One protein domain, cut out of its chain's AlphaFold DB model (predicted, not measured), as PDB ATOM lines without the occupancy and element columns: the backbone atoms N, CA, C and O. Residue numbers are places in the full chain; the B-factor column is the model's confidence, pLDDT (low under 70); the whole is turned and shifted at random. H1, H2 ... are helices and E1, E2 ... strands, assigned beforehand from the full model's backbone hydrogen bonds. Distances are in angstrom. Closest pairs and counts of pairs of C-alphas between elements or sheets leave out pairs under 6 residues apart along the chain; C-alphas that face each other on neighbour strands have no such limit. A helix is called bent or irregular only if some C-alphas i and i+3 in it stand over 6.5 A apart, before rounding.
ATOM      1  N   ASP A 218     161.137 131.654 149.533       95.62
ATOM      2  CA  ASP A 218     162.487 132.152 149.289       95.62
ATOM      3  C   ASP A 218     162.381 133.621 148.862       95.62
ATOM      4  O   ASP A 218     161.528 133.965 148.043       95.62
ATOM      5  N   ILE A 219     163.201 134.510 149.422       96.75
ATOM      6  CA  ILE A 219     163.099 135.957 149.195       96.75
ATOM      7  C   ILE A 219     164.379 136.488 148.553       96.75
ATOM      8  O   ILE A 219     165.449 136.471 149.155       96.75
ATOM      9  N   GLY A 220     164.273 137.006 147.334       97.69
ATOM     10  CA  GLY A 220     165.344 137.757 146.690       97.69
ATOM     11  C   GLY A 220     165.142 139.255 146.874       97.69
ATOM     12  O   GLY A 220     164.088 139.768 146.521       97.69
ATOM     13  N   ILE A 221     166.129 139.979 147.398       98.19
ATOM     14  CA  ILE A 221     166.030 141.430 147.608       98.19
ATOM     15  C   ILE A 221     167.057 142.142 146.740       98.19
ATOM     16  O   ILE A 221     168.252 141.861 146.820       98.19
ATOM     17  N   LEU A 222     166.581 143.078 145.924       97.94
ATOM     18  CA  LEU A 222     167.404 143.902 145.048       97.94
ATOM     19  C   LEU A 222     167.293 145.360 145.473       97.94
ATOM     20  O   LEU A 222     166.201 145.924 145.505       97.94
ATOM     21  N   PHE A 223     168.431 145.966 145.781       97.75
ATOM     22  CA  PHE A 223     168.529 147.355 146.200       97.75
ATOM     23  C   PHE A 223     169.053 148.219 145.062       97.75
ATOM     24  O   PHE A 223     170.154 147.970 144.574       97.75
ATOM     25  N   ASP A 224     168.323 149.265 144.681       96.12
ATOM     26  CA  ASP A 224     168.864 150.290 143.790       96.12
ATOM     27  C   ASP A 224     170.026 150.999 144.480       96.12
ATOM     28  O   ASP A 224     169.861 151.739 145.452       96.12
ATOM     29  N   SER A 225     171.225 150.718 143.995       95.50
ATOM     30  CA  SER A 225     172.447 151.337 144.487       95.50
ATOM     31  C   SER A 225     172.972 152.405 143.548       95.50
ATOM     32  O   SER A 225     173.963 153.043 143.875       95.50
ATOM     33  N   SER A 226     172.285 152.657 142.435       94.25
ATOM     34  CA  SER A 226     172.741 153.543 141.375       94.25
ATOM     35  C   SER A 226     172.958 154.994 141.822       94.25
ATOM     36  O   SER A 226     172.606 155.429 142.921       94.25
ATOM     37  N   SER A 227     173.485 155.791 140.898       89.50
ATOM     38  CA  SER A 227     173.629 157.244 141.002       89.50
ATOM     39  C   SER A 227     172.308 158.004 141.196       89.50
ATOM     40  O   SER A 227     172.352 159.168 141.593       89.50
ATOM     41  N   ALA A 228     171.144 157.372 140.987       89.56
ATOM     42  CA  ALA A 228     169.843 157.948 141.343       89.56
ATOM     43  C   ALA A 228     169.613 157.999 142.869       89.56
ATOM     44  O   ALA A 228     168.726 158.708 143.349       89.56
ATOM     45  N   VAL A 229     170.424 157.274 143.643       91.12
ATOM     46  CA  VAL A 229     170.280 157.127 145.090       91.12
ATOM     47  C   VAL A 229     171.437 157.816 145.798       91.12
ATOM     48  O   VAL A 229     172.608 157.587 145.512       91.12
ATOM     49  N   SER A 230     171.136 158.665 146.783       91.06
ATOM     50  CA  SER A 230     172.190 159.195 147.653       91.06
ATOM     51  C   SER A 230     172.712 158.105 148.592       91.06
ATOM     52  O   SER A 230     171.958 157.232 149.021       91.06
ATOM     53  N   ARG A 231     173.967 158.212 149.033       91.25
ATOM     54  CA  ARG A 231     174.538 157.285 150.020       91.25
ATOM     55  C   ARG A 231     173.700 157.150 151.292       91.25
ATOM     56  O   ARG A 231     173.504 156.045 151.788       91.25
ATOM     57  N   ALA A 232     173.170 158.263 151.794       91.25
ATOM     58  CA  ALA A 232     172.301 158.264 152.967       91.25
ATOM     59  C   ALA A 232     170.955 157.573 152.687       91.25
ATOM     60  O   ALA A 232     170.434 156.859 153.541       91.25
ATOM     61  N   SER A 233     170.395 157.759 151.492       92.00
ATOM     62  CA  SER A 233     169.159 157.102 151.054       92.00
ATOM     63  C   SER A 233     169.340 155.588 150.902       92.00
ATOM     64  O   SER A 233     168.496 154.823 151.361       92.00
ATOM     65  N   PHE A 234     170.469 155.156 150.338       94.69
ATOM     66  CA  PHE A 234     170.826 153.746 150.201       94.69
ATOM     67  C   PHE A 234     171.023 153.066 151.566       94.69
ATOM     68  O   PHE A 234     170.504 151.976 151.815       94.69
ATOM     69  N   GLN A 235     171.687 153.753 152.502       95.31
ATOM     70  CA  GLN A 235     171.810 153.297 153.888       95.31
ATOM     71  C   GLN A 235     170.452 153.182 154.581       95.31
ATOM     72  O   GLN A 235     170.189 152.178 155.228       95.31
ATOM     73  N   LYS A 236     169.559 154.167 154.418       94.75
ATOM     74  CA  LYS A 236     168.199 154.098 154.980       94.75
ATOM     75  C   LYS A 236     167.405 152.914 154.429       94.75
ATOM     76  O   LYS A 236     166.684 152.273 155.183       94.75
ATOM     77  N   MET A 237     167.546 152.625 153.139       95.56
ATOM     78  CA  MET A 237     166.852 151.529 152.466       95.56
ATOM     79  C   MET A 237     167.321 150.150 152.948       95.56
ATOM     80  O   MET A 237     166.507 149.291 153.274       95.56
ATOM     81  N   THR A 238     168.634 149.945 153.046       96.31
ATOM     82  CA  THR A 238     169.209 148.699 153.585       96.31
ATOM     83  C   THR A 238     168.910 148.545 155.080       96.31
ATOM     84  O   THR A 238     168.522 147.465 155.526       96.31
ATOM     85  N   ASP A 239     168.974 149.638 155.851       95.62
ATOM     86  CA  ASP A 239     168.586 149.658 157.264       95.62
ATOM     87  C   ASP A 239     167.113 149.339 157.485       95.62
ATOM     88  O   ASP A 239     166.781 148.687 158.472       95.62
ATOM     89  N   PHE A 240     166.237 149.793 156.595       96.88
ATOM     90  CA  PHE A 240     164.819 149.480 156.643       96.88
ATOM     91  C   PHE A 240     164.584 147.977 156.535       96.88
ATOM     92  O   PHE A 240     163.941 147.401 157.407       96.88
ATOM     93  N   VAL A 241     165.174 147.320 155.534       97.06
ATOM     94  CA  VAL A 241     165.061 145.863 155.392       97.06
ATOM     95  C   VAL A 241     165.624 145.163 156.628       97.06
ATOM     96  O   VAL A 241     164.935 144.344 157.234       97.06
ATOM     97  N   ARG A 242     166.824 145.557 157.066       96.00
ATOM     98  CA  ARG A 242     167.496 144.982 158.239       96.00
ATOM     99  C   ARG A 242     166.688 145.126 159.531       96.00
ATOM    100  O   ARG A 242     166.668 144.205 160.333       96.00
ATOM    101  N   LYS A 243     166.054 146.277 159.766       92.38
ATOM    102  CA  LYS A 243     165.430 146.616 161.060       92.38
ATOM    103  C   LYS A 243     163.916 146.418 161.099       92.38
ATOM    104  O   LYS A 243     163.371 146.351 162.196       92.38
ATOM    105  N   GLN A 244     163.238 146.392 159.953       92.19
ATOM    106  CA  GLN A 244     161.770 146.351 159.877       92.19
ATOM    107  C   GLN A 244     161.242 145.090 159.192       92.19
ATOM    108  O   GLN A 244     160.162 144.629 159.545       92.19
ATOM    109  N   LEU A 245     161.985 144.515 158.240       93.25
ATOM    110  CA  LEU A 245     161.550 143.307 157.535       93.25
ATOM    111  C   LEU A 245     162.161 142.043 158.138       93.25
ATOM    112  O   LEU A 245     161.425 141.190 158.630       93.25
ATOM    113  N   VAL A 246     163.493 141.949 158.179       93.56
ATOM    114  CA  VAL A 246     164.202 140.751 158.658       93.56
ATOM    115  C   VAL A 246     163.746 140.284 160.049       93.56
ATOM    116  O   VAL A 246     163.547 139.081 160.201       93.56
ATOM    117  N   PRO A 247     163.456 141.155 161.039       89.12
ATOM    118  CA  PRO A 247     162.989 140.702 162.354       89.12
ATOM    119  C   PRO A 247     161.644 139.960 162.344       89.12
ATOM    120  O   PRO A 247     161.322 139.269 163.305       89.12
ATOM    121  N   SER A 248     160.848 140.110 161.281       85.25
ATOM    122  CA  SER A 248     159.576 139.398 161.101       85.25
ATOM    123  C   SER A 248     159.722 138.069 160.349       85.25
ATOM    124  O   SER A 248     158.754 137.321 160.213       85.25
ATOM    125  N   TRP A 249     160.918 137.758 159.851       89.81
ATOM    126  CA  TRP A 249     161.209 136.552 159.080       89.81
ATOM    127  C   TRP A 249     161.970 135.550 159.944       89.81
ATOM    128  O   TRP A 249     162.797 135.937 160.764       89.81
ATOM    129  N   ILE A 250     161.716 134.256 159.754       89.38
ATOM    130  CA  ILE A 250     162.540 133.198 160.350       89.38
ATOM    131  C   ILE A 250     163.481 132.721 159.251       89.38
ATOM    132  O   ILE A 250     163.082 131.927 158.396       89.38
ATOM    133  N   ILE A 251     164.708 133.242 159.242       92.75
ATOM    134  CA  ILE A 251     165.698 132.877 158.231       92.75
ATOM    135  C   ILE A 251     166.263 131.491 158.541       92.75
ATOM    136  O   ILE A 251     166.687 131.217 159.663       92.75
ATOM    137  N   GLY A 252     166.237 130.611 157.544       88.19
ATOM    138  CA  GLY A 252     166.818 129.279 157.600       88.19
ATOM    139  C   GLY A 252     166.120 128.259 156.686       88.19
ATOM    140  O   GLY A 252     164.999 128.468 156.203       88.19
ATOM    141  N   PRO A 253     166.723 127.070 156.515       86.38
ATOM    142  CA  PRO A 253     166.336 126.087 155.498       86.38
ATOM    143  C   PRO A 253     164.978 125.408 155.725       86.38
ATOM    144  O   PRO A 253     164.503 124.661 154.868       86.38
ATOM    145  N   GLN A 254     164.319 125.643 156.861       83.75
ATOM    146  CA  GLN A 254     162.981 125.109 157.149       83.75
ATOM    147  C   GLN A 254     161.861 126.137 156.952       83.75
ATOM    148  O   GLN A 254     160.711 125.740 156.777       83.75
ATOM    149  N   SER A 255     162.187 127.432 156.933       87.88
ATOM    150  CA  SER A 255     161.217 128.523 156.828       87.88
ATOM    151  C   SER A 255     161.587 129.426 155.655       87.88
ATOM    152  O   SER A 255     161.369 129.006 154.519       87.88
ATOM    153  N   THR A 256     162.178 130.597 155.882       93.12
ATOM    154  CA  THR A 256     162.526 131.545 154.822       93.12
ATOM    155  C   THR A 256     164.000 131.459 154.461       93.12
ATOM    156  O   THR A 256     164.859 131.603 155.320       93.12
ATOM    157  N   GLU A 257     164.308 131.282 153.184       94.81
ATOM    158  CA  GLU A 257     165.669 131.470 152.684       94.81
ATOM    159  C   GLU A 257     165.752 132.794 151.920       94.81
ATOM    160  O   GLU A 257     164.750 133.252 151.374       94.81
ATOM    161  N   ALA A 258     166.911 133.452 151.902       96.25
ATOM    162  CA  ALA A 258     167.018 134.791 151.333       96.25
ATOM    163  C   ALA A 258     168.305 134.997 150.539       96.25
ATOM    164  O   ALA A 258     169.332 134.395 150.826       96.25
ATOM    165  N   VAL A 259     168.256 135.901 149.567       97.06
ATOM    166  CA  VAL A 259     169.429 136.389 148.844       97.06
ATOM    167  C   VAL A 259     169.325 137.901 148.685       97.06
ATOM    168  O   VAL A 259     168.234 138.429 148.474       97.06
ATOM    169  N   ILE A 260     170.445 138.616 148.806       97.50
ATOM    170  CA  ILE A 260     170.468 140.081 148.713       97.50
ATOM    171  C   ILE A 260     171.518 140.551 147.711       97.50
ATOM    172  O   ILE A 260     172.648 140.050 147.690       97.50
ATOM    173  N   GLY A 261     171.141 141.535 146.902       96.31
ATOM    174  CA  GLY A 261     172.024 142.173 145.938       96.31
ATOM    175  C   GLY A 261     171.734 143.659 145.791       96.31
ATOM    176  O   GLY A 261     170.598 144.106 145.939       96.31
ATOM    177  N   ALA A 262     172.767 144.436 145.496       96.81
ATOM    178  CA  ALA A 262     172.654 145.838 145.115       96.81
ATOM    179  C   ALA A 262     172.894 145.972 143.609       96.81
ATOM    180  O   ALA A 262     173.845 145.389 143.098       96.81
ATOM    181  N   TYR A 263     172.031 146.683 142.886       96.19
ATOM    182  CA  TYR A 263     172.115 146.781 141.429       96.19
ATOM    183  C   TYR A 263     172.427 148.194 140.938       96.19
ATOM    184  O   TYR A 263     172.070 149.196 141.566       96.19
ATOM    185  N   ALA A 264     173.060 148.224 139.770       94.56
ATOM    186  CA  ALA A 264     173.172 149.347 138.851       94.56
ATOM    187  C   ALA A 264     173.161 148.794 137.403       94.56
ATOM    188  O   ALA A 264     172.918 147.609 137.179       94.56
ATOM    189  N   ASP A 265     173.415 149.633 136.403       91.38
ATOM    190  CA  ASP A 265     173.432 149.278 134.978       91.38
ATOM    191  C   ASP A 265     174.518 148.260 134.605       91.38
ATOM    192  O   ASP A 265     174.291 147.354 133.791       91.38
ATOM    193  N   SER A 266     175.697 148.396 135.209       86.19
ATOM    194  CA  SER A 266     176.875 147.594 134.876       86.19
ATOM    195  C   SER A 266     176.942 146.247 135.599       86.19
ATOM    196  O   SER A 266     177.528 145.307 135.059       86.19
ATOM    197  N   SER A 267     176.354 146.118 136.795       88.56
ATOM    198  CA  SER A 267     176.435 144.890 137.594       88.56
ATOM    199  C   SER A 267     175.390 144.808 138.715       88.56
ATOM    200  O   SER A 267     174.713 145.785 139.040       88.56
ATOM    201  N   VAL A 268     175.282 143.614 139.310       93.06
ATOM    202  CA  VAL A 268     174.615 143.387 140.598       93.06
ATOM    203  C   VAL A 268     175.645 142.843 141.587       93.06
ATOM    204  O   VAL A 268     176.197 141.755 141.387       93.06
ATOM    205  N   ALA A 269     175.902 143.603 142.647       93.06
ATOM    206  CA  ALA A 269     176.766 143.244 143.762       93.06
ATOM    207  C   ALA A 269     175.992 142.353 144.746       93.06
ATOM    208  O   ALA A 269     175.244 142.825 145.604       93.06
ATOM    209  N   TRP A 270     176.146 141.041 144.585       94.00
ATOM    210  CA  TRP A 270     175.548 140.030 145.456       94.00
ATOM    211  C   TRP A 270     176.400 139.813 146.707       94.00
ATOM    212  O   TRP A 270     177.605 139.593 146.584       94.00
ATOM    213  N   LYS A 271     175.780 139.790 147.893       93.62
ATOM    214  CA  LYS A 271     176.466 139.339 149.122       93.62
ATOM    215  C   LYS A 271     176.622 137.827 149.167       93.62
ATOM    216  O   LYS A 271     177.696 137.312 149.452       93.62
ATOM    217  N   SER A 272     175.571 137.139 148.745       81.88
ATOM    218  CA  SER A 272     175.598 135.721 148.424       81.88
ATOM    219  C   SER A 272     174.860 135.498 147.109       81.88
ATOM    220  O   SER A 272     173.926 136.228 146.789       81.88
ATOM    221  N   ARG A 273     175.282 134.494 146.334       83.69
ATOM    222  CA  ARG A 273     174.516 133.965 145.187       83.69
ATOM    223  C   ARG A 273     173.795 132.657 145.534       83.69
ATOM    224  O   ARG A 273     173.223 132.019 144.649       83.69
ATOM    225  N   THR A 274     173.845 132.258 146.803       84.81
ATOM    226  CA  THR A 274     173.107 131.131 147.371       84.81
ATOM    227  C   THR A 274     172.126 131.658 148.414       84.81
ATOM    228  O   THR A 274     172.372 132.668 149.070       84.81
ATOM    229  N   PHE A 275     170.991 130.982 148.556       90.31
ATOM    230  CA  PHE A 275     169.911 131.361 149.471       90.31
ATOM    231  C   PHE A 275     170.197 130.936 150.938       90.31
ATOM    232  O   PHE A 275     169.329 130.960 151.804       90.31
ATOM    233  N   GLU A 276     171.437 130.544 151.237       86.50
ATOM    234  CA  GLU A 276     171.812 129.670 152.355       86.50
ATOM    235  C   GLU A 276     172.230 130.426 153.631       86.50
ATOM    236  O   GLU A 276     173.207 130.064 154.291       86.50
ATOM    237  N   TYR A 277     171.504 131.478 154.015       92.69
ATOM    238  CA  TYR A 277     171.701 132.064 155.345       92.69
ATOM    239  C   TYR A 277     171.216 131.093 156.431       92.69
ATOM    240  O   TYR A 277     170.100 130.575 156.369       92.69
ATOM    241  N   ALA A 278     172.054 130.859 157.445       88.50
ATOM    242  CA  ALA A 278     171.730 129.953 158.548       88.50
ATOM    243  C   ALA A 278     170.676 130.535 159.506       88.50
ATOM    244  O   ALA A 278     169.866 129.784 160.049       88.50
ATOM    245  N   ASP A 279     170.709 131.852 159.713       90.56
ATOM    246  CA  ASP A 279     169.846 132.587 160.631       90.56
ATOM    247  C   ASP A 279     169.733 134.071 160.237       90.56
ATOM    248  O   ASP A 279     170.352 134.551 159.280       90.56
ATOM    249  N   ASN A 280     168.917 134.812 160.990       93.19
ATOM    250  CA  ASN A 280     168.714 136.244 160.790       93.19
ATOM    251  C   ASN A 280     170.004 137.049 160.993       93.19
ATOM    252  O   ASN A 280     170.205 138.036 160.292       93.19
ATOM    253  N   ALA A 281     170.885 136.641 161.914       93.81
ATOM    254  CA  ALA A 281     172.092 137.394 162.243       93.81
ATOM    255  C   ALA A 281     173.075 137.431 161.064       93.81
ATOM    256  O   ALA A 281     173.660 138.481 160.789       93.81
ATOM    257  N   GLY A 282     173.209 136.322 160.329       95.06
ATOM    258  CA  GLY A 282     173.991 136.278 159.091       95.06
ATOM    259  C   GLY A 282     173.466 137.256 158.035       95.06
ATOM    260  O   GLY A 282     174.225 138.070 157.509       95.06
ATOM    261  N   LEU A 283     172.153 137.244 157.785       95.81
ATOM    262  CA  LEU A 283     171.521 138.156 156.826       95.81
ATOM    263  C   LEU A 283     171.629 139.630 157.261       95.81
ATOM    264  O   LEU A 283     171.887 140.509 156.438       95.81
ATOM    265  N   GLU A 284     171.442 139.921 158.551       95.88
ATOM    266  CA  GLU A 284     171.568 141.273 159.103       95.88
ATOM    267  C   GLU A 284     172.996 141.823 158.992       95.88
ATOM    268  O   GLU A 284     173.166 143.017 158.714       95.88
ATOM    269  N   SER A 285     174.009 140.968 159.178       95.88
ATOM    270  CA  SER A 285     175.421 141.316 158.990       95.88
ATOM    271  C   SER A 285     175.704 141.700 157.537       95.88
ATOM    272  O   SER A 285     176.235 142.780 157.272       95.88
ATOM    273  N   ASP A 286     175.263 140.881 156.583       96.62
ATOM    274  CA  ASP A 286     175.491 141.143 155.161       96.62
ATOM    275  C   ASP A 286     174.718 142.374 154.666       96.62
ATOM    276  O   ASP A 286     175.242 143.142 153.858       96.62
ATOM    277  N   LEU A 287     173.517 142.640 155.194       96.12
ATOM    278  CA  LEU A 287     172.788 143.894 154.950       96.12
ATOM    279  C   LEU A 287     173.538 145.111 155.502       96.12
ATOM    280  O   LEU A 287     173.572 146.168 154.863       96.12
ATOM    281  N   GLN A 288     174.147 144.982 156.683       95.38
ATOM    282  CA  GLN A 288     174.961 146.043 157.262       95.38
ATOM    283  C   GLN A 288     176.203 146.324 156.411       95.38
ATOM    284  O   GLN A 288     176.544 147.492 156.209       95.38
ATOM    285  N   ASP A 289     176.858 145.296 155.888       94.50
ATOM    286  CA  ASP A 289     178.004 145.462 154.998       94.50
ATOM    287  C   ASP A 289     177.586 146.020 153.639       94.50
ATOM    288  O   ASP A 289     178.200 146.973 153.158       94.50
ATOM    289  N   LEU A 290     176.475 145.535 153.077       93.12
ATOM    290  CA  LEU A 290     175.920 146.036 151.821       93.12
ATOM    291  C   LEU A 290     175.589 147.525 151.907       93.12
ATOM    292  O   LEU A 290     175.883 148.251 150.966       93.12
ATOM    293  N   SER A 291     175.095 148.020 153.051       92.19
ATOM    294  CA  SER A 291     174.842 149.456 153.280       92.19
ATOM    295  C   SER A 291     176.076 150.348 153.050       92.19
ATOM    296  O   SER A 291     175.959 151.569 152.878       92.19
ATOM    297  N   ARG A 292     177.278 149.748 153.050       89.00
ATOM    298  CA  ARG A 292     178.556 150.420 152.827       89.00
ATOM    299  C   ARG A 292     179.102 150.268 151.398       89.00
ATOM    300  O   ARG A 292     180.101 150.912 151.076       89.00
ATOM    301  N   GLU A 293     178.429 149.544 150.513       85.88
ATOM    302  CA  GLU A 293     178.948 149.126 149.198       85.88
ATOM    303  C   GLU A 293     178.053 149.582 148.036       85.88
ATOM    304  O   GLU A 293     177.742 148.836 147.120       85.88
ATOM    305  N   GLN A 294     177.595 150.831 148.084       85.62
ATOM    306  CA  GLN A 294     176.809 151.419 146.999       85.62
ATOM    307  C   GLN A 294     177.583 151.471 145.660       85.62
ATOM    308  O   GLN A 294     178.663 152.062 145.608       85.62
ATOM    309  N   GLU A 295     176.976 150.966 144.582       76.94
ATOM    310  CA  GLU A 295     177.498 150.997 143.208       76.94
ATOM    311  C   GLU A 295     177.095 152.274 142.446       76.94
ATOM    312  O   GLU A 295     175.931 152.503 142.136       76.94
ATOM    313  N   LEU A 296     178.053 153.111 142.049       79.06
ATOM    314  CA  LEU A 296     177.774 154.424 141.440       79.06
ATOM    315  C   LEU A 296     177.559 154.379 139.907       79.06
ATOM    316  O   LEU A 296     178.188 155.136 139.168       79.06
ATOM    317  N   GLY A 297     176.672 153.498 139.424       88.75
ATOM    318  CA  GLY A 297     176.280 153.372 138.004       88.75
ATOM    319  C   GLY A 297     174.957 154.069 137.650       88.75
ATOM    320  O   GLY A 297     174.351 154.725 138.497       88.75
ATOM    321  N   LYS A 298     174.467 153.948 136.410       92.88
ATOM    322  CA  LYS A 298     173.076 154.349 136.091       92.88
ATOM    323  C   LYS A 298     172.104 153.312 136.670       92.88
ATOM    324  O   LYS A 298     172.505 152.167 136.858       92.88
ATOM    325  N   PRO A 299     170.851 153.660 136.986       92.31
ATOM    326  CA  PRO A 299     169.878 152.646 137.372       92.31
ATOM    327  C   PRO A 299     169.546 151.732 136.181       92.31
ATOM    328  O   PRO A 299     169.463 152.206 135.050       92.31
ATOM    329  N   SER A 300     169.350 150.434 136.442       96.38
ATOM    330  CA  SER A 300     168.735 149.514 135.475       96.38
ATOM    331  C   SER A 300     167.942 148.404 136.162       96.38
ATOM    332  O   SER A 300     168.500 147.431 136.676       96.38
ATOM    333  N   ILE A 301     166.620 148.542 136.142       97.62
ATOM    334  CA  ILE A 301     165.662 147.531 136.580       97.62
ATOM    335  C   ILE A 301     165.799 146.278 135.712       97.62
ATOM    336  O   ILE A 301     165.783 145.166 136.240       97.62
ATOM    337  N   GLN A 302     166.010 146.433 134.398       96.94
ATOM    338  CA  GLN A 302     166.202 145.290 133.505       96.94
ATOM    339  C   GLN A 302     167.381 144.422 133.962       96.94
ATOM    340  O   GLN A 302     167.239 143.204 134.097       96.94
ATOM    341  N   ARG A 303     168.538 145.039 134.247       96.25
ATOM    342  CA  ARG A 303     169.723 144.323 134.742       96.25
ATOM    343  C   ARG A 303     169.425 143.582 136.043       96.25
ATOM    344  O   ARG A 303     169.808 142.418 136.175       96.25
ATOM    345  N   ALA A 304     168.745 144.247 136.974       97.44
ATOM    346  CA  ALA A 304     168.390 143.684 138.270       97.44
ATOM    347  C   ALA A 304     167.567 142.391 138.113       97.44
ATOM    348  O   ALA A 304     167.907 141.361 138.698       97.44
ATOM    349  N   LEU A 305     166.531 142.418 137.268       97.75
ATOM    350  CA  LEU A 305     165.662 141.261 137.043       97.75
ATOM    351  C   LEU A 305     166.373 140.128 136.289       97.75
ATOM    352  O   LEU A 305     166.218 138.967 136.661       97.75
ATOM    353  N   VAL A 306     167.203 140.438 135.286       97.38
ATOM    354  CA  VAL A 306     167.998 139.428 134.559       97.38
ATOM    355  C   VAL A 306     168.948 138.674 135.498       97.38
ATOM    356  O   VAL A 306     169.019 137.443 135.463       97.38
ATOM    357  N   GLU A 307     169.664 139.387 136.368       97.31
ATOM    358  CA  GLU A 307     170.568 138.758 137.339       97.31
ATOM    359  C   GLU A 307     169.807 137.961 138.405       97.31
ATOM    360  O   GLU A 307     170.284 136.911 138.849       97.31
ATOM    361  N   MET A 308     168.607 138.406 138.790       97.06
ATOM    362  CA  MET A 308     167.755 137.654 139.708       97.06
ATOM    363  C   MET A 308     167.255 136.349 139.095       97.06
ATOM    364  O   MET A 308     167.340 135.323 139.756       97.06
ATOM    365  N   ILE A 309     166.823 136.338 137.830       95.75
ATOM    366  CA  ILE A 309     166.449 135.099 137.121       95.75
ATOM    367  C   ILE A 309     167.612 134.097 137.134       95.75
ATOM    368  O   ILE A 309     167.418 132.903 137.366       95.75
ATOM    369  N   SER A 310     168.838 134.575 136.904       95.06
ATOM    370  CA  SER A 310     170.035 133.731 136.957       95.06
ATOM    371  C   SER A 310     170.268 133.166 138.363       95.06
ATOM    372  O   SER A 310     170.470 131.962 138.524       95.06
ATOM    373  N   THR A 311     170.170 134.015 139.387       95.25
ATOM    374  CA  THR A 311     170.394 133.652 140.797       95.25
ATOM    375  C   THR A 311     169.299 132.733 141.345       95.25
ATOM    376  O   THR A 311     169.586 131.805 142.099       95.25
ATOM    377  N   ALA A 312     168.056 132.906 140.893       93.44
ATOM    378  CA  ALA A 312     166.905 132.084 141.256       93.44
ATOM    379  C   ALA A 312     167.095 130.595 140.920       93.44
ATOM    380  O   ALA A 312     166.457 129.749 141.537       93.44
ATOM    381  N   LYS A 313     168.003 130.245 139.997       92.00
ATOM    382  CA  LYS A 313     168.342 128.846 139.674       92.00
ATOM    383  C   LYS A 313     169.015 128.101 140.829       92.00
ATOM    384  O   LYS A 313     168.965 126.874 140.851       92.00
ATOM    385  N   ASN A 314     169.616 128.822 141.776       90.81
ATOM    386  CA  ASN A 314     170.285 128.253 142.947       90.81
ATOM    387  C   ASN A 314     169.338 128.039 144.138       90.81
ATOM    388  O   ASN A 314     169.784 127.599 145.194       90.81
ATOM    389  N   ARG A 315     168.048 128.372 144.000       90.25
ATOM    390  CA  ARG A 315     167.062 128.194 145.071       90.25
ATOM    391  C   ARG A 315     166.670 126.726 145.238       90.25
ATOM    392  O   ARG A 315     166.750 125.922 144.302       90.25
ATOM    393  N   ARG A 316     166.169 126.370 146.419       90.19
ATOM    394  CA  ARG A 316     165.633 125.028 146.677       90.19
ATOM    395  C   ARG A 316     164.345 124.778 145.883       90.19
ATOM    396  O   ARG A 316     163.504 125.651 145.681       90.19
ATOM    397  N   LYS A 317     164.164 123.539 145.424       88.31
ATOM    398  CA  LYS A 317     162.993 123.157 144.617       88.31
ATOM    399  C   LYS A 317     161.705 123.170 145.444       88.31
ATOM    400  O   LYS A 317     161.718 122.864 146.633       88.31
ATOM    401  N   GLY A 318     160.584 123.458 144.780       85.38
ATOM    402  CA  GLY A 318     159.248 123.386 145.381       85.38
ATOM    403  C   GLY A 318     158.927 124.507 146.371       85.38
ATOM    404  O   GLY A 318     157.934 124.400 147.083       85.38
ATOM    405  N   THR A 319     159.752 125.558 146.426       89.88
ATOM    406  CA  THR A 319     159.478 126.766 147.212       89.88
ATOM    407  C   THR A 319     159.288 127.951 146.271       89.88
ATOM    408  O   THR A 319     160.011 128.087 145.280       89.88
ATOM    409  N   LYS A 320     158.282 128.774 146.572       92.06
ATOM    410  CA  LYS A 320     157.973 130.011 145.853       92.06
ATOM    411  C   LYS A 320     159.094 131.030 146.056       92.06
ATOM    412  O   LYS A 320     159.519 131.228 147.195       92.06
ATOM    413  N   LEU A 321     159.517 131.706 144.989       94.81
ATOM    414  CA  LEU A 321     160.381 132.881 145.074       94.81
ATOM    415  C   LEU A 321     159.542 134.160 145.120       94.81
ATOM    416  O   LEU A 321     158.656 134.382 144.294       94.81
ATOM    417  N   VAL A 322     159.874 135.047 146.047       96.44
ATOM    418  CA  VAL A 322     159.405 136.431 146.063       96.44
ATOM    419  C   VAL A 322     160.600 137.345 145.862       96.44
ATOM    420  O   VAL A 322     161.516 137.374 146.677       96.44
ATOM    421  N   THR A 323     160.595 138.111 144.779       97.69
ATOM    422  CA  THR A 323     161.586 139.156 144.537       97.69
ATOM    423  C   THR A 323     161.049 140.493 145.029       97.69
ATOM    424  O   THR A 323     160.010 140.941 144.557       97.69
ATOM    425  N   VAL A 324     161.757 141.144 145.949       98.06
ATOM    426  CA  VAL A 324     161.488 142.510 146.405       98.06
ATOM    427  C   VAL A 324     162.524 143.437 145.774       98.06
ATOM    428  O   VAL A 324     163.697 143.425 146.145       98.06
ATOM    429  N   LEU A 325     162.094 144.226 144.795       98.38
ATOM    430  CA  LEU A 325     162.926 145.178 144.068       98.38
ATOM    431  C   LEU A 325     162.680 146.588 144.605       98.38
ATOM    432  O   LEU A 325     161.603 147.135 144.393       98.38
ATOM    433  N   PHE A 326     163.670 147.207 145.239       98.06
ATOM    434  CA  PHE A 326     163.617 148.622 145.597       98.06
ATOM    435  C   PHE A 326     164.235 149.472 144.486       98.06
ATOM    436  O   PHE A 326     165.382 149.226 144.130       98.06
ATOM    437  N   THR A 327     163.513 150.480 143.984       96.50
ATOM    438  CA  THR A 327     163.958 151.362 142.887       96.50
ATOM    439  C   THR A 327     163.704 152.841 143.183       96.50
ATOM    440  O   THR A 327     162.643 153.197 143.693       96.50
ATOM    441  N   TYR A 328     164.656 153.715 142.841       93.44
ATOM    442  CA  TYR A 328     164.479 155.177 142.825       93.44
ATOM    443  C   TYR A 328     164.267 155.729 141.409       93.44
ATOM    444  O   TYR A 328     164.124 156.939 141.230       93.44
ATOM    445  N   THR A 329     164.248 154.856 140.399       90.81
ATOM    446  CA  THR A 329     163.966 155.220 139.011       90.81
ATOM    447  C   THR A 329     162.600 154.715 138.562       90.81
ATOM    448  O   THR A 329     162.102 153.688 139.030       90.81
ATOM    449  N   SER A 330     162.034 155.427 137.597       90.44
ATOM    450  CA  SER A 330     160.898 155.013 136.778       90.44
ATOM    451  C   SER A 330     161.137 155.458 135.332       90.44
ATOM    452  O   SER A 330     160.275 156.077 134.712       90.44
ATOM    453  N   ASP A 331     162.353 155.244 134.824       93.69
ATOM    454  CA  ASP A 331     162.677 155.516 133.423       93.69
ATOM    455  C   ASP A 331     161.855 154.598 132.506       93.69
ATOM    456  O   ASP A 331     161.857 153.378 132.665       93.69
ATOM    457  N   ALA A 332     161.131 155.186 131.553       90.88
ATOM    458  CA  ALA A 332     160.200 154.446 130.706       90.88
ATOM    459  C   ALA A 332     160.888 153.399 129.825       90.88
ATOM    460  O   ALA A 332     160.324 152.324 129.626       90.88
ATOM    461  N   ALA A 333     162.094 153.681 129.324       93.19
ATOM    462  CA  ALA A 333     162.813 152.755 128.458       93.19
ATOM    463  C   ALA A 333     163.360 151.560 129.249       93.19
ATOM    464  O   ALA A 333     163.250 150.423 128.797       93.19
ATOM    465  N   ASP A 334     163.907 151.798 130.441       95.62
ATOM    466  CA  ASP A 334     164.395 150.729 131.318       95.62
ATOM    467  C   ASP A 334     163.248 149.866 131.872       95.62
ATOM    468  O   ASP A 334     163.359 148.639 131.896       95.62
ATOM    469  N   VAL A 335     162.111 150.474 132.236       93.38
ATOM    470  CA  VAL A 335     160.904 149.729 132.635       93.38
ATOM    471  C   VAL A 335     160.389 148.870 131.481       93.38
ATOM    472  O   VAL A 335     160.118 147.689 131.680       93.38
ATOM    473  N   ASP A 336     160.293 149.415 130.269       92.31
ATOM    474  CA  ASP A 336     159.854 148.641 129.106       92.31
ATOM    475  C   ASP A 336     160.800 147.464 128.812       92.31
ATOM    476  O   ASP A 336     160.366 146.318 128.659       92.31
ATOM    477  N   ALA A 337     162.110 147.714 128.864       93.94
ATOM    478  CA  ALA A 337     163.136 146.697 128.673       93.94
ATOM    479  C   ALA A 337     163.105 145.595 129.752       93.94
ATOM    480  O   ALA A 337     163.486 144.447 129.486       93.94
ATOM    481  N   ALA A 338     162.638 145.915 130.962       96.94
ATOM    482  CA  ALA A 338     162.532 144.989 132.082       96.94
ATOM    483  C   ALA A 338     161.293 144.078 132.037       96.94
ATOM    484  O   ALA A 338     161.314 143.022 132.674       96.94
ATOM    485  N   ARG A 339     160.242 144.427 131.276       94.06
ATOM    486  CA  ARG A 339     158.960 143.687 131.240       94.06
ATOM    487  C   ARG A 339     159.134 142.195 130.996       94.06
ATOM    488  O   ARG A 339     158.658 141.383 131.780       94.06
ATOM    489  N   LYS A 340     159.893 141.825 129.961       93.81
ATOM    490  CA  LYS A 340     160.124 140.416 129.610       93.81
ATOM    491  C   LYS A 340     160.765 139.631 130.760       93.81
ATOM    492  O   LYS A 340     160.409 138.482 130.999       93.81
ATOM    493  N   SER A 341     161.712 140.245 131.464       96.31
ATOM    494  CA  SER A 341     162.362 139.625 132.619       96.31
ATOM    495  C   SER A 341     161.423 139.553 133.820       96.31
ATOM    496  O   SER A 341     161.452 138.574 134.555       96.31
ATOM    497  N   ALA A 342     160.553 140.542 134.009       96.06
ATOM    498  CA  ALA A 342     159.529 140.491 135.044       96.06
ATOM    499  C   ALA A 342     158.504 139.368 134.785       96.06
ATOM    500  O   ALA A 342     158.167 138.605 135.694       96.06
ATOM    501  N   ASP A 343     158.082 139.193 133.532       93.00
ATOM    502  CA  ASP A 343     157.197 138.103 133.118       93.00
ATOM    503  C   ASP A 343     157.842 136.731 133.339       93.00
ATOM    504  O   ASP A 343     157.194 135.825 133.860       93.00
ATOM    505  N   GLU A 344     159.122 136.578 132.986       93.81
ATOM    506  CA  GLU A 344     159.894 135.350 133.217       93.81
ATOM    507  C   GLU A 344     160.070 135.054 134.711       93.81
ATOM    508  O   GLU A 344     159.836 133.930 135.154       93.81
ATOM    509  N   LEU A 345     160.426 136.069 135.501       93.25
ATOM    510  CA  LEU A 345     160.662 135.933 136.936       93.25
ATOM    511  C   LEU A 345     159.389 135.605 137.719       93.25
ATOM    512  O   LEU A 345     159.480 135.028 138.793       93.25
ATOM    513  N   THR A 346     158.215 135.962 137.197       91.69
ATOM    514  CA  THR A 346     156.919 135.661 137.823       91.69
ATOM    515  C   THR A 346     156.283 134.373 137.288       91.69
ATOM    516  O   THR A 346     155.092 134.126 137.477       91.69
ATOM    517  N   GLN A 347     157.019 133.527 136.570       85.88
ATOM    518  CA  GLN A 347     156.527 132.189 136.230       85.88
ATOM    519  C   GLN A 347     156.505 131.282 137.474       85.88
ATOM    520  O   GLN A 347     157.129 131.576 138.486       85.88
ATOM    521  N   ASN A 348     155.797 130.150 137.408       82.62
ATOM    522  CA  ASN A 348     155.780 129.135 138.476       82.62
ATOM    523  C   ASN A 348     155.309 129.640 139.857       82.62
ATOM    524  O   ASN A 348     155.825 129.185 140.874       82.62
ATOM    525  N   ASP A 349     154.332 130.553 139.879       84.88
ATOM    526  CA  ASP A 349     153.795 131.200 141.095       84.88
ATOM    527  C   ASP A 349     154.797 132.114 141.833       84.88
ATOM    528  O   ASP A 349     154.509 132.637 142.908       84.88
ATOM    529  N   ASP A 350     155.959 132.389 141.238       92.06
ATOM    530  CA  ASP A 350     156.889 133.378 141.771       92.06
ATOM    531  C   ASP A 350     156.293 134.794 141.683       92.06
ATOM    532  O   ASP A 350     155.457 135.115 140.834       92.06
ATOM    533  N   THR A 351     156.707 135.671 142.594       93.75
ATOM    534  CA  THR A 351     156.135 137.016 142.742       93.75
ATOM    535  C   THR A 351     157.213 138.085 142.655       93.75
ATOM    536  O   THR A 351     158.267 137.958 143.270       93.75
ATOM    537  N   LEU A 352     156.923 139.174 141.940       96.06
ATOM    538  CA  LEU A 352     157.724 140.395 141.936       96.06
ATOM    539  C   LEU A 352     156.964 141.498 142.684       96.06
ATOM    540  O   LEU A 352     155.854 141.866 142.297       96.06
ATOM    541  N   ILE A 353     157.579 142.012 143.746       96.69
ATOM    542  CA  ILE A 353     157.146 143.179 144.510       96.69
ATOM    543  C   ILE A 353     158.075 144.333 144.137       96.69
ATOM    544  O   ILE A 353     159.265 144.298 144.448       96.69
ATOM    545  N   VAL A 354     157.535 145.361 143.485       97.50
ATOM    546  CA  VAL A 354     158.280 146.575 143.132       97.50
ATOM    547  C   VAL A 354     158.027 147.641 144.191       97.50
ATOM    548  O   VAL A 354     156.898 148.074 144.401       97.50
ATOM    549  N   VAL A 355     159.080 148.079 144.868       97.38
ATOM    550  CA  VAL A 355     159.043 149.143 145.868       97.38
ATOM    551  C   VAL A 355     159.628 150.410 145.251       97.38
ATOM    552  O   VAL A 355     160.845 150.568 145.157       97.38
ATOM    553  N   GLY A 356     158.753 151.311 144.811       96.00
ATOM    554  CA  GLY A 356     159.140 152.627 144.310       96.00
ATOM    555  C   GLY A 356     159.467 153.552 145.478       96.00
ATOM    556  O   GLY A 356     158.615 153.803 146.333       96.00
ATOM    557  N   VAL A 357     160.700 154.042 145.543       92.56
ATOM    558  CA  VAL A 357     161.194 154.804 146.687       92.56
ATOM    559  C   VAL A 357     161.184 156.303 146.406       92.56
ATOM    560  O   VAL A 357     161.713 156.787 145.407       92.56
ATOM    561  N   GLY A 358     160.610 157.057 147.343       83.38
ATOM    562  CA  GLY A 358     160.440 158.499 147.235       83.38
ATOM    563  C   GLY A 358     159.189 158.913 146.452       83.38
ATOM    564  O   GLY A 358     158.333 158.107 146.091       83.38
ATOM    565  N   ASN A 359     159.063 160.221 146.227       76.62
ATOM    566  CA  ASN A 359     157.877 160.817 145.597       76.62
ATOM    567  C   ASN A 359     158.070 161.126 144.102       76.62
ATOM    568  O   ASN A 359     157.133 161.585 143.461       76.62
ATOM    569  N   GLY A 360     159.280 160.925 143.568       77.94
ATOM    570  CA  GLY A 360     159.636 161.242 142.178       77.94
ATOM    571  C   GLY A 360     159.537 160.064 141.207       77.94
ATOM    572  O   GLY A 360     159.874 160.227 140.042       77.94
ATOM    573  N   VAL A 361     159.111 158.893 141.685       84.69
ATOM    574  CA  VAL A 361     158.929 157.689 140.869       84.69
ATOM    575  C   VAL A 361     157.492 157.595 140.359       84.69
ATOM    576  O   VAL A 361     156.534 157.781 141.111       84.69
ATOM    577  N   ASP A 362     157.333 157.282 139.077       86.31
ATOM    578  CA  ASP A 362     156.035 157.011 138.467       86.31
ATOM    579  C   ASP A 362     155.562 155.600 138.839       86.31
ATOM    580  O   ASP A 362     155.933 154.589 138.235       86.31
ATOM    581  N   MET A 363     154.705 155.538 139.858       85.81
ATOM    582  CA  MET A 363     154.129 154.285 140.341       85.81
ATOM    583  C   MET A 363     153.213 153.610 139.307       85.81
ATOM    584  O   MET A 363     153.066 152.389 139.347       85.81
ATOM    585  N   HIS A 364     152.606 154.359 138.376       80.25
ATOM    586  CA  HIS A 364     151.787 153.772 137.313       80.25
ATOM    587  C   HIS A 364     152.657 153.013 136.321       80.25
ATOM    588  O   HIS A 364     152.339 151.879 135.968       80.25
ATOM    589  N   LEU A 365     153.780 153.603 135.923       80.50
ATOM    590  CA  LEU A 365     154.746 152.945 135.059       80.50
ATOM    591  C   LEU A 365     155.366 151.714 135.741       80.50
ATOM    592  O   LEU A 365     155.385 150.637 135.145       80.50
ATOM    593  N   LEU A 366     155.791 151.827 137.004       84.00
ATOM    594  CA  LEU A 366     156.354 150.697 137.756       84.00
ATOM    595  C   LEU A 366     155.352 149.544 137.939       84.00
ATOM    596  O   LEU A 366     155.748 148.380 137.869       84.00
ATOM    597  N   SER A 367     154.055 149.850 138.080       87.31
ATOM    598  CA  SER A 367     152.994 148.833 138.198       87.31
ATOM    599  C   SER A 367     152.860 147.914 136.989       87.31
ATOM    600  O   SER A 367     152.266 146.845 137.081       87.31
ATOM    601  N   THR A 368     153.464 148.284 135.862       87.81
ATOM    602  CA  THR A 368     153.452 147.465 134.655       87.81
ATOM    603  C   THR A 368     154.445 146.298 134.680       87.81
ATOM    604  O   THR A 368     154.399 145.461 133.782       87.81
ATOM    605  N   LEU A 369     155.322 146.225 135.692       81.19
ATOM    606  CA  LEU A 369     156.296 145.142 135.859       81.19
ATOM    607  C   LEU A 369     155.771 143.990 136.720       81.19
ATOM    608  O   LEU A 369     156.251 142.870 136.603       81.19
ATOM    609  N   GLY A 370     154.829 144.238 137.625       76.38
ATOM    610  CA  GLY A 370     154.431 143.220 138.587       76.38
ATOM    611  C   GLY A 370     153.134 143.538 139.305       76.38
ATOM    612  O   GLY A 370     152.721 144.690 139.414       76.38
ATOM    613  N   ALA A 371     152.511 142.487 139.836       66.75
ATOM    614  CA  ALA A 371     151.212 142.565 140.500       66.75
ATOM    615  C   ALA A 371     151.233 143.399 141.794       66.75
ATOM    616  O   ALA A 371     150.211 143.961 142.181       66.75
ATOM    617  N   PHE A 372     152.389 143.501 142.460       84.19
ATOM    618  CA  PHE A 372     152.538 144.262 143.697       84.19
ATOM    619  C   PHE A 372     153.496 145.424 143.485       84.19
ATOM    620  O   PHE A 372     154.685 145.231 143.240       84.19
ATOM    621  N   THR A 373     152.968 146.638 143.609       88.81
ATOM    622  CA  THR A 373     153.742 147.872 143.514       88.81
ATOM    623  C   THR A 373     153.449 148.743 144.730       88.81
ATOM    624  O   THR A 373     152.303 149.112 144.979       88.81
ATOM    625  N   ILE A 374     154.484 149.030 145.518       89.00
ATOM    626  CA  ILE A 374     154.396 149.690 146.823       89.00
ATOM    627  C   ILE A 374     155.200 150.985 146.769       89.00
ATOM    628  O   ILE A 374     156.364 150.978 146.379       89.00
ATOM    629  N   GLN A 375     154.598 152.100 147.177       91.19
ATOM    630  CA  GLN A 375     155.316 153.365 147.305       91.19
ATOM    631  C   GLN A 375     155.902 153.506 148.713       91.19
ATOM    632  O   GLN A 375     155.173 153.473 149.702       91.19
ATOM    633  N   ALA A 376     157.211 153.722 148.799       88.06
ATOM    634  CA  ALA A 376     157.929 153.978 150.041       88.06
ATOM    635  C   ALA A 376     158.367 155.450 150.101       88.06
ATOM    636  O   ALA A 376     159.504 155.794 149.772       88.06
ATOM    637  N   SER A 377     157.460 156.344 150.514       78.50
ATOM    638  CA  SER A 377     157.789 157.768 150.706       78.50
ATOM    639  C   SER A 377     158.714 157.986 151.906       78.50
ATOM    640  O   SER A 377     159.610 158.821 151.852       78.50
ATOM    641  N   ASN A 378     158.504 157.215 152.975       73.75
ATOM    642  CA  ASN A 378     159.345 157.157 154.162       73.75
ATOM    643  C   ASN A 378     159.437 155.686 154.561       73.75
ATOM    644  O   ASN A 378     158.405 155.037 154.679       73.75
ATOM    645  N   PHE A 379     160.644 155.153 154.739       86.44
ATOM    646  CA  PHE A 379     160.858 153.767 155.154       86.44
ATOM    647  C   PHE A 379     160.354 153.520 156.586       86.44
ATOM    648  O   PHE A 379     161.125 153.555 157.546       86.44
ATOM    649  N   ASP A 380     159.047 153.324 156.721       82.25
ATOM    650  CA  ASP A 380     158.331 153.221 157.984       82.25
ATOM    651  C   ASP A 380     157.646 151.857 158.152       82.25
ATOM    652  O   ASP A 380     157.653 150.998 157.268       82.25
ATOM    653  N   GLU A 381     157.047 151.652 159.323       79.31
ATOM    654  CA  GLU A 381     156.343 150.415 159.665       79.31
ATOM    655  C   GLU A 381     155.202 150.095 158.684       79.31
ATOM    656  O   GLU A 381     154.932 148.929 158.407       79.31
ATOM    657  N   THR A 382     154.562 151.107 158.084       79.56
ATOM    658  CA  THR A 382     153.466 150.875 157.134       79.56
ATOM    659  C   THR A 382     153.966 150.264 155.831       79.56
ATOM    660  O   THR A 382     153.346 149.330 155.324       79.56
ATOM    661  N   THR A 383     155.127 150.705 155.335       82.81
ATOM    662  CA  THR A 383     155.797 150.064 154.195       82.81
ATOM    663  C   THR A 383     156.186 148.621 154.525       82.81
ATOM    664  O   THR A 383     156.010 147.729 153.696       82.81
ATOM    665  N   ALA A 384     156.669 148.361 155.746       82.69
ATOM    666  CA  ALA A 384     157.046 147.013 156.170       82.69
ATOM    667  C   ALA A 384     155.845 146.055 156.200       82.69
ATOM    668  O   ALA A 384     155.923 144.947 155.668       82.69
ATOM    669  N   VAL A 385     154.711 146.509 156.746       79.69
ATOM    670  CA  VAL A 385     153.452 145.749 156.764       79.69
ATOM    671  C   VAL A 385     152.970 145.435 155.347       79.69
ATOM    672  O   VAL A 385     152.565 144.304 155.085       79.69
ATOM    673  N   GLN A 386     153.045 146.392 154.417       82.31
ATOM    674  CA  GLN A 386     152.639 146.173 153.024       82.31
ATOM    675  C   GLN A 386     153.515 145.132 152.318       82.31
ATOM    676  O   GLN A 386     152.985 144.244 151.653       82.31
ATOM    677  N   ILE A 387     154.839 145.207 152.490       86.38
ATOM    678  CA  ILE A 387     155.768 144.235 151.897       86.38
ATOM    679  C   ILE A 387     155.513 142.843 152.483       86.38
ATOM    680  O   ILE A 387     155.278 141.903 151.729       86.38
ATOM    681  N   ASN A 388     155.484 142.709 153.812       85.69
ATOM    682  CA  ASN A 388     155.237 141.423 154.472       85.69
ATOM    683  C   ASN A 388     153.868 140.830 154.115       85.69
ATOM    684  O   ASN A 388     153.752 139.618 153.940       85.69
ATOM    685  N   GLY A 389     152.849 141.680 153.958       81.38
ATOM    686  CA  GLY A 389     151.532 141.272 153.483       81.38
ATOM    687  C   GLY A 389     151.575 140.693 152.069       81.38
ATOM    688  O   GLY A 389     150.929 139.686 151.819       81.38
ATOM    689  N   ALA A 390     152.369 141.275 151.167       86.56
ATOM    690  CA  ALA A 390     152.484 140.822 149.782       86.56
ATOM    691  C   ALA A 390     153.337 139.551 149.607       86.56
ATOM    692  O   ALA A 390     153.063 138.759 148.708       86.56
ATOM    693  N   VAL A 391     154.334 139.308 150.467       87.25
ATOM    694  CA  VAL A 391     155.251 138.154 150.347       87.25
ATOM    695  C   VAL A 391     154.493 136.819 150.285       87.25
ATOM    696  O   VAL A 391     154.784 135.962 149.446       87.25
ATOM    697  N   CYS A 392     153.465 136.646 151.116       81.00
ATOM    698  CA  CYS A 392     152.710 135.393 151.176       81.00
ATOM    699  C   CYS A 392     151.477 135.335 150.255       81.00
ATOM    700  O   CYS A 392     150.764 134.333 150.284       81.00
ATOM    701  N   ILE A 393     151.230 136.347 149.415       73.94
ATOM    702  CA  ILE A 393     150.118 136.344 148.448       73.94
ATOM    703  C   ILE A 393     150.631 135.786 147.109       73.94
ATOM    704  O   ILE A 393     151.626 136.273 146.577       73.94
TER     705      ILE A 393
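AT A GLANCE: This is residues 218 to 393 of the 601 residues of the protein "VWFA domain-containing protein" of Toxocara canis (UniProt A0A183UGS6). What does the model look like? A twisted sheet of six strands runs through the middle, with H1, H2 and H6 over one face and H3 over the other, in three layers; H4 packs on H3, and short H5 is on H3's face. What are the parts? The printed part has 176 residues with six named helices and six named strands, in the order E1 H1 E2 E3 H2 H3 E4 H4 E5 H5 E6 H6, a mixed class of helices and strands. The mixed sheet runs E3 E2 E1 E4 E5 E6, parallel but for E3, antiparallel to E2. How large is it? It is compact, with a radius of gyration of the C-alphas of 14.4 A, and rounded, spanning 39 by 34 by 31 A.

IN THESE COORDINATES: What comes first? E1, residues 218 to 224, begins at C-alpha 218 (162.487, 132.152, 149.289) and spans 20.0 A; H1, residues 231 to 248, spans 25.8 A. E2 is residues 257 to 263, 20.1 A, E3 268 to 270, H2 280 to 290, and H3 301 to 312, 16.2 A. What follows? E4 is residues 320 to 327, 22.4 A, and H4 332 to 345, 19.5 A, irregular, with C-alphas 337 and 340 7.0 A apart. E5 is residues 351 to 357, H5 363 to 366, E6 372 to 376, and H6 381 to 391, ending at C-alpha 391 (155.251, 138.154, 150.347).

HOW THE PARTS SIT: How are the strands joined? N 220 and O 322 of E1 and E4 are 2.9 A apart, N 221 and O 259 of E1 and E2 2.8 A, N 353 and O 323 of E5 and E4 2.8 A, and N 374 and O 354 of E6 and E5 2.8 A, within hydrogen-bond range. In the hairpin E2 and E3, N 269 and O 262 are 2.8 A apart. Three strand-helix-strand units, parallel neighbour strands with a helix between, have right-handed crossovers: E1 H1 E2, E4 H4 E5 and E5 H5 E6. How do the helices stand? H1 touches H2, closest C-alphas Arg 242 and Glu 284 at 5.6 A, at a shallow tilt of 6 degrees, opposite ways. H3, at a height over the sheet of 8.4 A, touches H4, closest C-alphas Gln 302 and Ala 338 at 3.9 A; H4 only grazes the sheet with residues 342 to 345. Are their backbones complete? Every O i to N i+4 pair is within hydrogen-bond range in H2, H3 and H6, 11 of 14 in H1 and 8 of 10 in H4; H5 is too short for such a pair.

THE WHOLE: How far does it reach? The C-alphas farthest apart, those of Gln 254 and Ala 333, are 39.8 A apart. Is anything missing or uncertain? The printed part has no cut and no long link; mean pLDDT of the printed part is 90.8, with residue 371 under 70.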